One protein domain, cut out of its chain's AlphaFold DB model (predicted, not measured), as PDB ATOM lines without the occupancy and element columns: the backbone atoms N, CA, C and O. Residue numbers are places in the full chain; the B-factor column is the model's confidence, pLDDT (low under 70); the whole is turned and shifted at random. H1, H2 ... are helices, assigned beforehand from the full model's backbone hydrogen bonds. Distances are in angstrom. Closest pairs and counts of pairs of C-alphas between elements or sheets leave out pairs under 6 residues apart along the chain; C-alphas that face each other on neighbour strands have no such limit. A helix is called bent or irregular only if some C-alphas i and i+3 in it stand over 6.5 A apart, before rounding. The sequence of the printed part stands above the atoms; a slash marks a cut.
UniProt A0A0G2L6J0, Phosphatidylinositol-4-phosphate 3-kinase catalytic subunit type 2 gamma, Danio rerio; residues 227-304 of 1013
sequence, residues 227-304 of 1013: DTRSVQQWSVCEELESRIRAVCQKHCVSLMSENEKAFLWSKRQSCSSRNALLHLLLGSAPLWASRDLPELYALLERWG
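What this domain is: This is residues 227 to 304 of the 1013 residues of the protein "Phosphatidylinositol-4-phosphate 3-kinase catalytic subunit type 2 gamma" of Danio rerio (UniProt A0A0G2L6J0). Four short helices make a small rounded body in which H1 and H4 lie toward opposite ends with H2 and H3 between them, each helix meeting the next one along the chain. The link from H2 to H3, residues 267 to 277, folds into the space between H1 and H4, and the leading stretch, residues 227 to 237, runs along one side of the body from beside H4 to H1. The printed part has 78 residues, with four named helices in the order H1, H2, H3, H4 and no named strand; its class is all helix, though under half of the residues, 37 of 78, are in named elements. The whole is compact, with a radius of gyration of the C-alphas of 11.9 A, and it spans 29 by 27 by 20 A along its three main axes.

How they stand to each other: H1, residues 238 to 248, and H2, residues 258 to 266, only just touch, with 3 pairs of C-alphas within 8 A. Their closest C-alphas are those of Val 247 and Glu 260, 6.7 A apart. The two helices run opposite ways at a steep tilt of 49 degrees. H2 also touches H3, residues 278 to 283, with 5 pairs of C-alphas within 8 A; the closest are those of Trp 265 and Leu 281, 6.3 A apart. H2 and H3 run opposite ways at a steep tilt of 60 degrees. H1 and H3 are close but not clearly touching, with the C-alphas of Cys 248 and Leu 280 the closest at 7.3 A. The lines of H1 and H3 are about perpendicular at 70.1 degrees, only just beyond a steep tilt. H3 and H4, residues 293 to 303, form a helical hairpin, two successive helices that touch and run opposite ways, at a shallow tilt of 21 degrees. They only just touch, with 3 pairs of C-alphas within 8 A, the closest being those of Leu 282 and Leu 296 at 7.4 A. H4 is apart from H1 and from H2. Of the 3 pairs of helices that touch, 1 is at a shallow tilt, and the packing is mostly crossed, that is, with helices set at wider angles, but only just. In H1, H2, H3 and H4 every O i to N i+4 pair is within hydrogen-bond range.

Where its parts are: H1 and H4 are the longest helices, with 11 residues each. H1 runs from Glu 238, whose C-alpha is at (168.126, 153.141, 241.184), to Cys 248, a length of 15.1 A. H4 runs from Leu 293 to Trp 303, whose C-alpha is at (169.135, 143.728, 222.767), a length of 15.4 A. H2 has 9 residues, Glu 258 to Ser 266, and measures 12.1 A; its first C-alpha is at (163.464, 166.405, 222.376). H3, Leu 278 to Gly 283, has 6 residues and measures 8.3 A. No helix is bent or irregular.

The domain as a whole: The printed part runs from residue 227 to residue 304 without a cut. The two C-alphas farthest apart are those of Glu 238 and Ser 290, at 34.2 A, while the first and last printed C-alphas, those of Asp 227 and Gly 304, are 16.2 A apart. The link from H2 to H3 is long, with 11 residues. The links from H1 to H2 and from H3 to H4 are short, with 9 residues each. The mean pLDDT of the printed part is 88.2, and the model's confidence is under 70 at residues 228 to 233.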
ATOM      1  N   ASP A 227     180.189 147.357 215.754       80.16
ATOM      2  CA  ASP A 227     181.359 147.413 216.638       80.16
ATOM      3  C   ASP A 227     181.016 146.850 218.020       80.16
ATOM      4  O   ASP A 227     180.656 147.568 218.958       80.16
ATOM      5  N   THR A 228     181.161 145.533 218.153       69.63
ATOM      6  CA  THR A 228     180.875 144.806 219.396       69.63
ATOM      7  C   THR A 228     181.828 145.152 220.544       69.63
ATOM      8  O   THR A 228     181.525 144.834 221.694       69.63
ATOM      9  N   ARG A 229     182.958 145.831 220.284       66.55
ATOM     10  CA  ARG A 229     183.934 146.203 221.324       66.55
ATOM     11  C   ARG A 229     183.535 147.459 222.098       66.55
ATOM     12  O   ARG A 229     184.006 147.647 223.217       66.55
ATOM     13  N   SER A 230     182.664 148.293 221.534       59.41
ATOM     14  CA  SER A 230     182.263 149.593 222.099       59.41
ATOM     15  C   SER A 230     181.288 149.509 223.286       59.41
ATOM     16  O   SER A 230     180.990 150.514 223.932       59.41
ATOM     17  N   VAL A 231     180.783 148.316 223.607       58.16
ATOM     18  CA  VAL A 231     179.564 148.168 224.404       58.16
ATOM     19  C   VAL A 231     179.865 147.712 225.837       58.16
ATOM     20  O   VAL A 231     179.571 146.586 226.234       58.16
ATOM     21  N   GLN A 232     180.452 148.596 226.649       61.93
ATOM     22  CA  GLN A 232     180.518 148.388 228.102       61.93
ATOM     23  C   GLN A 232     179.219 148.859 228.763       61.93
ATOM     24  O   GLN A 232     178.933 150.053 228.825       61.93
ATOM     25  N   GLN A 233     178.440 147.914 229.295       64.26
ATOM     26  CA  GLN A 233     177.239 148.229 230.066       64.26
ATOM     27  C   GLN A 233     177.624 148.759 231.448       64.26
ATOM     28  O   GLN A 233     178.379 148.125 232.186       64.26
ATOM     29  N   TRP A 234     177.104 149.931 231.804       71.22
ATOM     30  CA  TRP A 234     177.400 150.550 233.095       71.22
ATOM     31  C   TRP A 234     176.406 150.105 234.166       71.22
ATOM     32  O   TRP A 234     175.213 149.955 233.900       71.22
ATOM     33  N   SER A 235     176.905 149.939 235.393       70.53
ATOM     34  CA  SER A 235     176.075 149.820 236.593       70.53
ATOM     35  C   SER A 235     175.187 151.065 236.719       70.53
ATOM     36  O   SER A 235     175.668 152.195 236.617       70.53
ATOM     37  N   VAL A 236     173.882 150.855 236.888       74.15
ATOM     38  CA  VAL A 236     172.870 151.917 236.942       74.15
ATOM     39  C   VAL A 236     172.419 152.073 238.391       74.15
ATOM     40  O   VAL A 236     172.039 151.089 239.019       74.15
ATOM     41  N   CYS A 237     172.457 153.292 238.932       83.51
ATOM     42  CA  CYS A 237     171.841 153.564 240.231       83.51
ATOM     43  C   CYS A 237     170.306 153.572 240.109       83.51
ATOM     44  O   CYS A 237     169.765 153.915 239.055       83.51
ATOM     45  N   GLU A 238     169.597 153.244 241.192       85.10
ATOM     46  CA  GLU A 238     168.126 153.141 241.184       85.10
ATOM     47  C   GLU A 238     167.429 154.415 240.683       85.10
ATOM     48  O   GLU A 238     166.427 154.334 239.970       85.10
ATOM     49  N   GLU A 239     167.969 155.595 240.998       87.76
ATOM     50  CA  GLU A 239     167.411 156.876 240.551       87.76
ATOM     51  C   GLU A 239     167.473 157.027 239.023       87.76
ATOM     52  O   GLU A 239     166.485 157.404 238.386       87.76
ATOM     53  N   LEU A 240     168.616 156.694 238.413       88.45
ATOM     54  CA  LEU A 240     168.766 156.740 236.960       88.45
ATOM     55  C   LEU A 240     167.852 155.711 236.294       88.45
ATOM     56  O   LEU A 240     167.194 156.026 235.303       88.45
ATOM     57  N   GLU A 241     167.759 154.509 236.859       90.23
ATOM     58  CA  GLU A 241     166.883 153.466 236.335       90.23
ATOM     59  C   GLU A 241     165.402 153.874 236.409       90.23
ATOM     60  O   GLU A 241     164.660 153.697 235.443       90.23
ATOM     61  N   SER A 242     164.978 154.498 237.512       90.21
ATOM     62  CA  SER A 242     163.637 155.074 237.671       90.21
ATOM     63  C   SER A 242     163.340 156.125 236.601       90.21
ATOM     64  O   SER A 242     162.301 156.064 235.941       90.21
ATOM     65  N   ARG A 243     164.284 157.040 236.344       91.87
ATOM     66  CA  ARG A 243     164.129 158.076 235.313       91.87
ATOM     67  C   ARG A 243     164.032 157.497 233.902       91.87
ATOM     68  O   ARG A 243     163.203 157.963 233.127       91.87
ATOM     69  N   ILE A 244     164.835 156.483 233.569       94.41
ATOM     70  CA  ILE A 244     164.756 155.800 232.267       94.41
ATOM     71  C   ILE A 244     163.383 155.133 232.110       94.41
ATOM     72  O   ILE A 244     162.715 155.346 231.097       94.41
ATOM     73  N   ARG A 245     162.916 154.398 233.131       93.28
ATOM     74  CA  ARG A 245     161.591 153.761 233.098       93.28
ATOM     75  C   ARG A 245     160.467 154.784 232.959       93.28
ATOM     76  O   ARG A 245     159.542 154.545 232.192       93.28
ATOM     77  N   ALA A 246     160.558 155.926 233.644       92.80
ATOM     78  CA  ALA A 246     159.567 156.997 233.555       92.80
ATOM     79  C   ALA A 246     159.433 157.547 232.126       92.80
ATOM     80  O   ALA A 246     158.316 157.715 231.641       92.80
ATOM     81  N   VAL A 247     160.552 157.753 231.420       94.51
ATOM     82  CA  VAL A 247     160.529 158.136 229.997       94.51
ATOM     83  C   VAL A 247     159.921 157.020 229.142       94.51
ATOM     84  O   VAL A 247     159.103 157.282 228.262       94.51
ATOM     85  N   CYS A 248     160.246 155.760 229.437       94.91
ATOM     86  CA  CYS A 248     159.730 154.620 228.679       94.91
ATOM     87  C   CYS A 248     158.222 154.379 228.860       94.91
ATOM     88  O   CYS A 248     157.613 153.782 227.974       94.91
ATOM     89  N   GLN A 249     157.584 154.929 229.905       94.12
ATOM     90  CA  GLN A 249     156.118 154.912 230.055       94.12
ATOM     91  C   GLN A 249     155.379 155.696 228.954       94.12
ATOM     92  O   GLN A 249     154.164 155.558 228.797       94.12
ATOM     93  N   LYS A 250     156.084 156.494 228.142       93.69
ATOM     94  CA  LYS A 250     155.519 157.098 226.927       93.69
ATOM     95  C   LYS A 250     155.256 156.074 225.827       93.69
ATOM     96  O   LYS A 250     154.360 156.295 225.021       93.69
ATOM     97  N   HIS A 251     156.000 154.964 225.799       95.10
ATOM     98  CA  HIS A 251     155.895 153.847 224.849       95.10
ATOM     99  C   HIS A 251     156.045 154.177 223.354       95.10
ATOM    100  O   HIS A 251     156.249 153.264 222.564       95.10
ATOM    101  N   CYS A 252     155.971 155.439 222.943       93.97
ATOM    102  CA  CYS A 252     155.969 155.867 221.554       93.97
ATOM    103  C   CYS A 252     156.894 157.081 221.374       93.97
ATOM    104  O   CYS A 252     156.804 158.053 222.127       93.97
ATOM    105  N   VAL A 253     157.773 157.038 220.364       92.58
ATOM    106  CA  VAL A 253     158.788 158.083 220.109       92.58
ATOM    107  C   VAL A 253     158.144 159.438 219.811       92.58
ATOM    108  O   VAL A 253     158.699 160.474 220.176       92.58
ATOM    109  N   SER A 254     156.973 159.455 219.166       90.02
ATOM    110  CA  SER A 254     156.271 160.704 218.846       90.02
ATOM    111  C   SER A 254     155.677 161.394 220.077       90.02
ATOM    112  O   SER A 254     155.402 162.587 220.013       90.02
ATOM    113  N   LEU A 255     155.535 160.683 221.203       94.08
ATOM    114  CA  LEU A 255     155.072 161.240 222.479       94.08
ATOM    115  C   LEU A 255     156.226 161.734 223.373       94.08
ATOM    116  O   LEU A 255     155.977 162.246 224.465       94.08
ATOM    117  N   MET A 256     157.480 161.567 222.936       94.86
ATOM    118  CA  MET A 256     158.665 162.044 223.652       94.86
ATOM    119  C   MET A 256     159.052 163.453 223.204       94.86
ATOM    120  O   MET A 256     159.128 163.750 222.010       94.86
ATOM    121  N   SER A 257     159.394 164.297 224.170       94.41
ATOM    122  CA  SER A 257     160.047 165.582 223.926       94.41
ATOM    123  C   SER A 257     161.498 165.403 223.465       94.41
ATOM    124  O   SER A 257     162.146 164.394 223.749       94.41
ATOM    125  N   GLU A 258     162.055 166.419 222.801       92.78
ATOM    126  CA  GLU A 258     163.464 166.405 222.376       92.78
ATOM    127  C   GLU A 258     164.438 166.267 223.558       92.78
ATOM    128  O   GLU A 258     165.453 165.582 223.451       92.78
ATOM    129  N   ASN A 259     164.093 166.821 224.725       95.30
ATOM    130  CA  ASN A 259     164.895 166.669 225.941       95.30
ATOM    131  C   ASN A 259     164.902 165.222 226.455       95.30
ATOM    132  O   ASN A 259     165.937 164.734 226.908       95.30
ATOM    133  N   GLU A 260     163.767 164.524 226.385       96.20
ATOM    134  CA  GLU A 260     163.673 163.114 226.779       96.20
ATOM    135  C   GLU A 260     164.441 162.212 225.807       96.20
ATOM    136  O   GLU A 260     165.137 161.300 226.256       96.20
ATOM    137  N   LYS A 261     164.386 162.503 224.499       95.49
ATOM    138  CA  LYS A 261     165.198 161.811 223.484       95.49
ATOM    139  C   LYS A 261     166.691 162.014 223.748       95.49
ATOM    140  O   LYS A 261     167.437 161.045 223.886       95.49
ATOM    141  N   ALA A 262     167.122 163.264 223.914       95.42
ATOM    142  CA  ALA A 262     168.512 163.590 224.221       95.42
ATOM    143  C   ALA A 262     168.989 162.911 225.517       95.42
ATOM    144  O   ALA A 262     170.088 162.351 225.561       95.42
ATOM    145  N   PHE A 263     168.150 162.898 226.559       95.46
ATOM    146  CA  PHE A 263     168.433 162.190 227.804       95.46
ATOM    147  C   PHE A 263     168.638 160.692 227.565       95.46
ATOM    148  O   PHE A 263     169.685 160.163 227.949       95.46
ATOM    149  N   LEU A 264     167.687 160.023 226.907       95.22
ATOM    150  CA  LEU A 264     167.745 158.582 226.679       95.22
ATOM    151  C   LEU A 264     168.986 158.202 225.859       95.22
ATOM    152  O   LEU A 264     169.729 157.299 226.244       95.22
ATOM    153  N   TRP A 265     169.284 158.959 224.799       94.07
ATOM    154  CA  TRP A 265     170.470 158.734 223.972       94.07
ATOM    155  C   TRP A 265     171.787 158.967 224.725       94.07
ATOM    156  O   TRP A 265     172.739 158.190 224.598       94.07
ATOM    157  N   SER A 266     171.848 159.996 225.580       92.09
ATOM    158  CA  SER A 266     173.024 160.255 226.426       92.09
ATOM    159  C   SER A 266     173.299 159.125 227.427       92.09
ATOM    160  O   SER A 266     174.431 158.965 227.884       92.09
ATOM    161  N   LYS A 267     172.273 158.331 227.766       91.85
ATOM    162  CA  LYS A 267     172.324 157.211 228.719       91.85
ATOM    163  C   LYS A 267     172.179 155.841 228.052       91.85
ATOM    164  O   LYS A 267     171.945 154.851 228.740       91.85
ATOM    165  N   ARG A 268     172.377 155.745 226.734       91.44
ATOM    166  CA  ARG A 268     172.220 154.501 225.954       91.44
ATOM    167  C   ARG A 268     173.031 153.309 226.472       91.44
ATOM    168  O   ARG A 268     172.546 152.183 226.449       91.44
ATOM    169  N   GLN A 269     174.223 153.548 227.020       88.20
ATOM    170  CA  GLN A 269     175.069 152.494 227.600       88.20
ATOM    171  C   GLN A 269     174.504 151.919 228.916       88.20
ATOM    172  O   GLN A 269     174.819 150.790 229.291       88.20
ATOM    173  N   SER A 270     173.621 152.662 229.587       89.76
ATOM    174  CA  SER A 270     172.859 152.231 230.770       89.76
ATOM    175  C   SER A 270     171.510 151.586 230.415       89.76
ATOM    176  O   SER A 270     170.811 151.091 231.302       89.76
ATOM    177  N   CYS A 271     171.114 151.608 229.139       90.97
ATOM    178  CA  CYS A 271     169.847 151.055 228.671       90.97
ATOM    179  C   CYS A 271     169.984 149.566 228.330       90.97
ATOM    180  O   CYS A 271     170.973 149.128 227.740       90.97
ATOM    181  N   SER A 272     168.961 148.797 228.687       88.89
ATOM    182  CA  SER A 272     168.812 147.371 228.391       88.89
ATOM    183  C   SER A 272     167.330 147.022 228.249       88.89
ATOM    184  O   SER A 272     166.471 147.802 228.662       88.89
ATOM    185  N   SER A 273     167.026 145.813 227.778       87.88
ATOM    186  CA  SER A 273     165.651 145.299 227.679       87.88
ATOM    187  C   SER A 273     164.891 145.242 229.015       87.88
ATOM    188  O   SER A 273     163.677 145.067 229.021       87.88
ATOM    189  N   ARG A 274     165.570 145.407 230.161       86.74
ATOM    190  CA  ARG A 274     164.944 145.425 231.497       86.74
ATOM    191  C   ARG A 274     164.412 146.792 231.922       86.74
ATOM    192  O   ARG A 274     163.502 146.856 232.743       86.74
ATOM    193  N   ASN A 275     165.020 147.877 231.444       90.52
ATOM    194  CA  ASN A 275     164.728 149.232 231.922       90.52
ATOM    195  C   ASN A 275     164.321 150.204 230.811       90.52
ATOM    196  O   ASN A 275     163.786 151.265 231.125       90.52
ATOM    197  N   ALA A 276     164.548 149.850 229.548       93.38
ATOM    198  CA  ALA A 276     164.254 150.675 228.390       93.38
ATOM    199  C   ALA A 276     163.580 149.865 227.274       93.38
ATOM    200  O   ALA A 276     163.513 148.639 227.331       93.38
ATOM    201  N   LEU A 277     163.101 150.571 226.250       94.70
ATOM    202  CA  LEU A 277     162.510 149.996 225.041       94.70
ATOM    203  C   LEU A 277     163.384 150.344 223.831       94.70
ATOM    204  O   LEU A 277     163.826 151.493 223.703       94.70
ATOM    205  N   LEU A 278     163.638 149.375 222.946       95.11
ATOM    206  CA  LEU A 278     164.632 149.526 221.880       95.11
ATOM    207  C   LEU A 278     164.247 150.615 220.881       95.11
ATOM    208  O   LEU A 278     165.079 151.440 220.509       95.11
ATOM    209  N   HIS A 279     162.983 150.651 220.458       95.52
ATOM    210  CA  HIS A 279     162.498 151.648 219.501       95.52
ATOM    211  C   HIS A 279     162.568 153.066 220.066       95.52
ATOM    212  O   HIS A 279     162.862 153.998 219.323       95.52
ATOM    213  N   LEU A 280     162.372 153.251 221.375       96.60
ATOM    214  CA  LEU A 280     162.559 154.562 222.001       96.60
ATOM    215  C   LEU A 280     164.027 154.973 221.991       96.60
ATOM    216  O   LEU A 280     164.341 156.119 221.671       96.60
ATOM    217  N   LEU A 281     164.928 154.035 222.290       95.25
ATOM    218  CA  LEU A 281     166.364 154.283 222.288       95.25
ATOM    219  C   LEU A 281     166.880 154.636 220.887       95.25
ATOM    220  O   LEU A 281     167.519 155.672 220.716       95.25
ATOM    221  N   LEU A 282     166.563 153.814 219.883       94.94
ATOM    222  CA  LEU A 282     166.969 154.039 218.493       94.94
ATOM    223  C   LEU A 282     166.308 155.291 217.901       94.94
ATOM    224  O   LEU A 282     166.965 156.070 217.214       94.94
ATOM    225  N   GLY A 283     165.033 155.540 218.216       93.85
ATOM    226  CA  GLY A 283     164.320 156.751 217.796       93.85
ATOM    227  C   GLY A 283     164.869 158.037 218.428       93.85
ATOM    228  O   GLY A 283     164.647 159.133 217.905       93.85
ATOM    229  N   SER A 284     165.617 157.904 219.525       94.99
ATOM    230  CA  SER A 284     166.299 159.004 220.211       94.99
ATOM    231  C   SER A 284     167.689 159.312 219.650       94.99
ATOM    232  O   SER A 284     168.275 160.325 220.027       94.99
ATOM    233  N   ALA A 285     168.220 158.483 218.743       92.20
ATOM    234  CA  ALA A 285     169.487 158.768 218.082       92.20
ATOM    235  C   ALA A 285     169.385 160.089 217.287       92.20
ATOM    236  O   ALA A 285     168.420 160.273 216.533       92.20
ATOM    237  N   PRO A 286     170.338 161.027 217.452       86.31
ATOM    238  CA  PRO A 286     170.275 162.335 216.806       86.31
ATOM    239  C   PRO A 286     170.554 162.234 215.304       86.31
ATOM    240  O   PRO A 286     169.856 162.857 214.506       86.31
ATOM    241  N   LEU A 287     171.546 161.424 214.929       82.29
ATOM    242  CA  LEU A 287     172.002 161.204 213.562       82.29
ATOM    243  C   LEU A 287     172.198 159.707 213.319       82.29
ATOM    244  O   LEU A 287     172.493 158.949 214.238       82.29
ATOM    245  N   TRP A 288     172.029 159.316 212.060       88.57
ATOM    246  CA  TRP A 288     172.304 157.976 211.541       88.57
ATOM    247  C   TRP A 288     173.441 158.058 210.517       88.57
ATOM    248  O   TRP A 288     173.354 157.505 209.427       88.57
ATOM    249  N   ALA A 289     174.482 158.840 210.814       83.79
ATOM    250  CA  ALA A 289     175.616 158.939 209.905       83.79
ATOM    251  C   ALA A 289     176.361 157.599 209.859       83.79
ATOM    252  O   ALA A 289     176.370 156.854 210.839       83.79
ATOM    253  N   SER A 290     177.046 157.326 208.750       82.92
ATOM    254  CA  SER A 290     177.802 156.082 208.533       82.92
ATOM    255  C   SER A 290     178.737 155.720 209.703       82.92
ATOM    256  O   SER A 290     178.844 154.558 210.088       82.92
ATOM    257  N   ARG A 291     179.344 156.730 210.346       82.70
ATOM    258  CA  ARG A 291     180.207 156.581 211.535       82.70
ATOM    259  C   ARG A 291     179.494 156.120 212.813       82.70
ATOM    260  O   ARG A 291     180.143 155.550 213.680       82.70
ATOM    261  N   ASP A 292     178.194 156.382 212.940       86.97
ATOM    262  CA  ASP A 292     177.394 156.072 214.133       86.97
ATOM    263  C   ASP A 292     176.727 154.684 214.016       86.97
ATOM    264  O   ASP A 292     176.381 154.056 215.021       86.97
ATOM    265  N   LEU A 293     176.582 154.172 212.785       90.72
ATOM    266  CA  LEU A 293     175.959 152.876 212.491       90.72
ATOM    267  C   LEU A 293     176.600 151.684 213.230       90.72
ATOM    268  O   LEU A 293     175.840 150.843 213.714       90.72
ATOM    269  N   PRO A 294     177.938 151.579 213.392       90.79
ATOM    270  CA  PRO A 294     178.533 150.467 214.132       90.79
ATOM    271  C   PRO A 294     178.040 150.361 215.582       90.79
ATOM    272  O   PRO A 294     177.781 149.249 216.044       90.79
ATOM    273  N   GLU A 295     177.870 151.490 216.286       89.53
ATOM    274  CA  GLU A 295     177.341 151.517 217.660       89.53
ATOM    275  C   GLU A 295     175.843 151.172 217.670       89.53
ATOM    276  O   GLU A 295     175.404 150.344 218.469       89.53
ATOM    277  N   LEU A 296     175.059 151.753 216.755       92.05
ATOM    278  CA  LEU A 296     173.623 151.466 216.618       92.05
ATOM    279  C   LEU A 296     173.359 149.976 216.360       92.05
ATOM    280  O   LEU A 296     172.484 149.377 216.987       92.05
ATOM    281  N   TYR A 297     174.140 149.356 215.476       92.56
ATOM    282  CA  TYR A 297     174.019 147.932 215.174       92.56
ATOM    283  C   TYR A 297     174.492 147.054 216.329       92.56
ATOM    284  O   TYR A 297     173.857 146.039 216.602       92.56
ATOM    285  N   ALA A 298     175.527 147.460 217.067       90.22
ATOM    286  CA  ALA A 298     175.936 146.742 218.270       90.22
ATOM    287  C   ALA A 298     174.854 146.796 219.370       90.22
ATOM    288  O   ALA A 298     174.613 145.799 220.055       90.22
ATOM    289  N   LEU A 299     174.149 147.927 219.514       90.98
ATOM    290  CA  LEU A 299     172.993 148.046 220.412       90.98
ATOM    291  C   LEU A 299     171.841 147.126 219.987       90.98
ATOM    292  O   LEU A 299     171.260 146.463 220.847       90.98
ATOM    293  N   LEU A 300     171.540 147.074 218.685       91.68
ATOM    294  CA  LEU A 300     170.512 146.205 218.108       91.68
ATOM    295  C   LEU A 300     170.826 144.723 218.355       91.68
ATOM    296  O   LEU A 300     169.979 143.995 218.865       91.68
ATOM    297  N   GLU A 301     172.049 144.284 218.045       89.06
ATOM    298  CA  GLU A 301     172.483 142.889 218.202       89.06
ATOM    299  C   GLU A 301     172.496 142.447 219.677       89.06
ATOM    300  O   GLU A 301     172.136 141.312 219.989       89.06
ATOM    301  N   ARG A 302     172.845 143.347 220.609       87.55
ATOM    302  CA  ARG A 302     172.853 143.059 222.054       87.55
ATOM    303  C   ARG A 302     171.454 142.934 222.665       87.55
ATOM    304  O   ARG A 302     171.311 142.279 223.695       87.55
ATOM    305  N   TRP A 303     170.440 143.597 222.105       89.14
ATOM    306  CA  TRP A 303     169.135 143.728 222.767       89.14
ATOM    307  C   TRP A 303     168.400 142.392 222.946       89.14
ATOM    308  O   TRP A 303     167.658 142.219 223.915       89.14
ATOM    309  N   GLY A 304     168.651 141.437 222.046       82.79
ATOM    310  CA  GLY A 304     167.940 140.163 221.982       82.79
ATOM    311  C   GLY A 304     166.591 140.276 221.257       82.79
ATOM    312  O   GLY A 304     166.363 141.237 220.519       82.79
TER     313      GLY A 304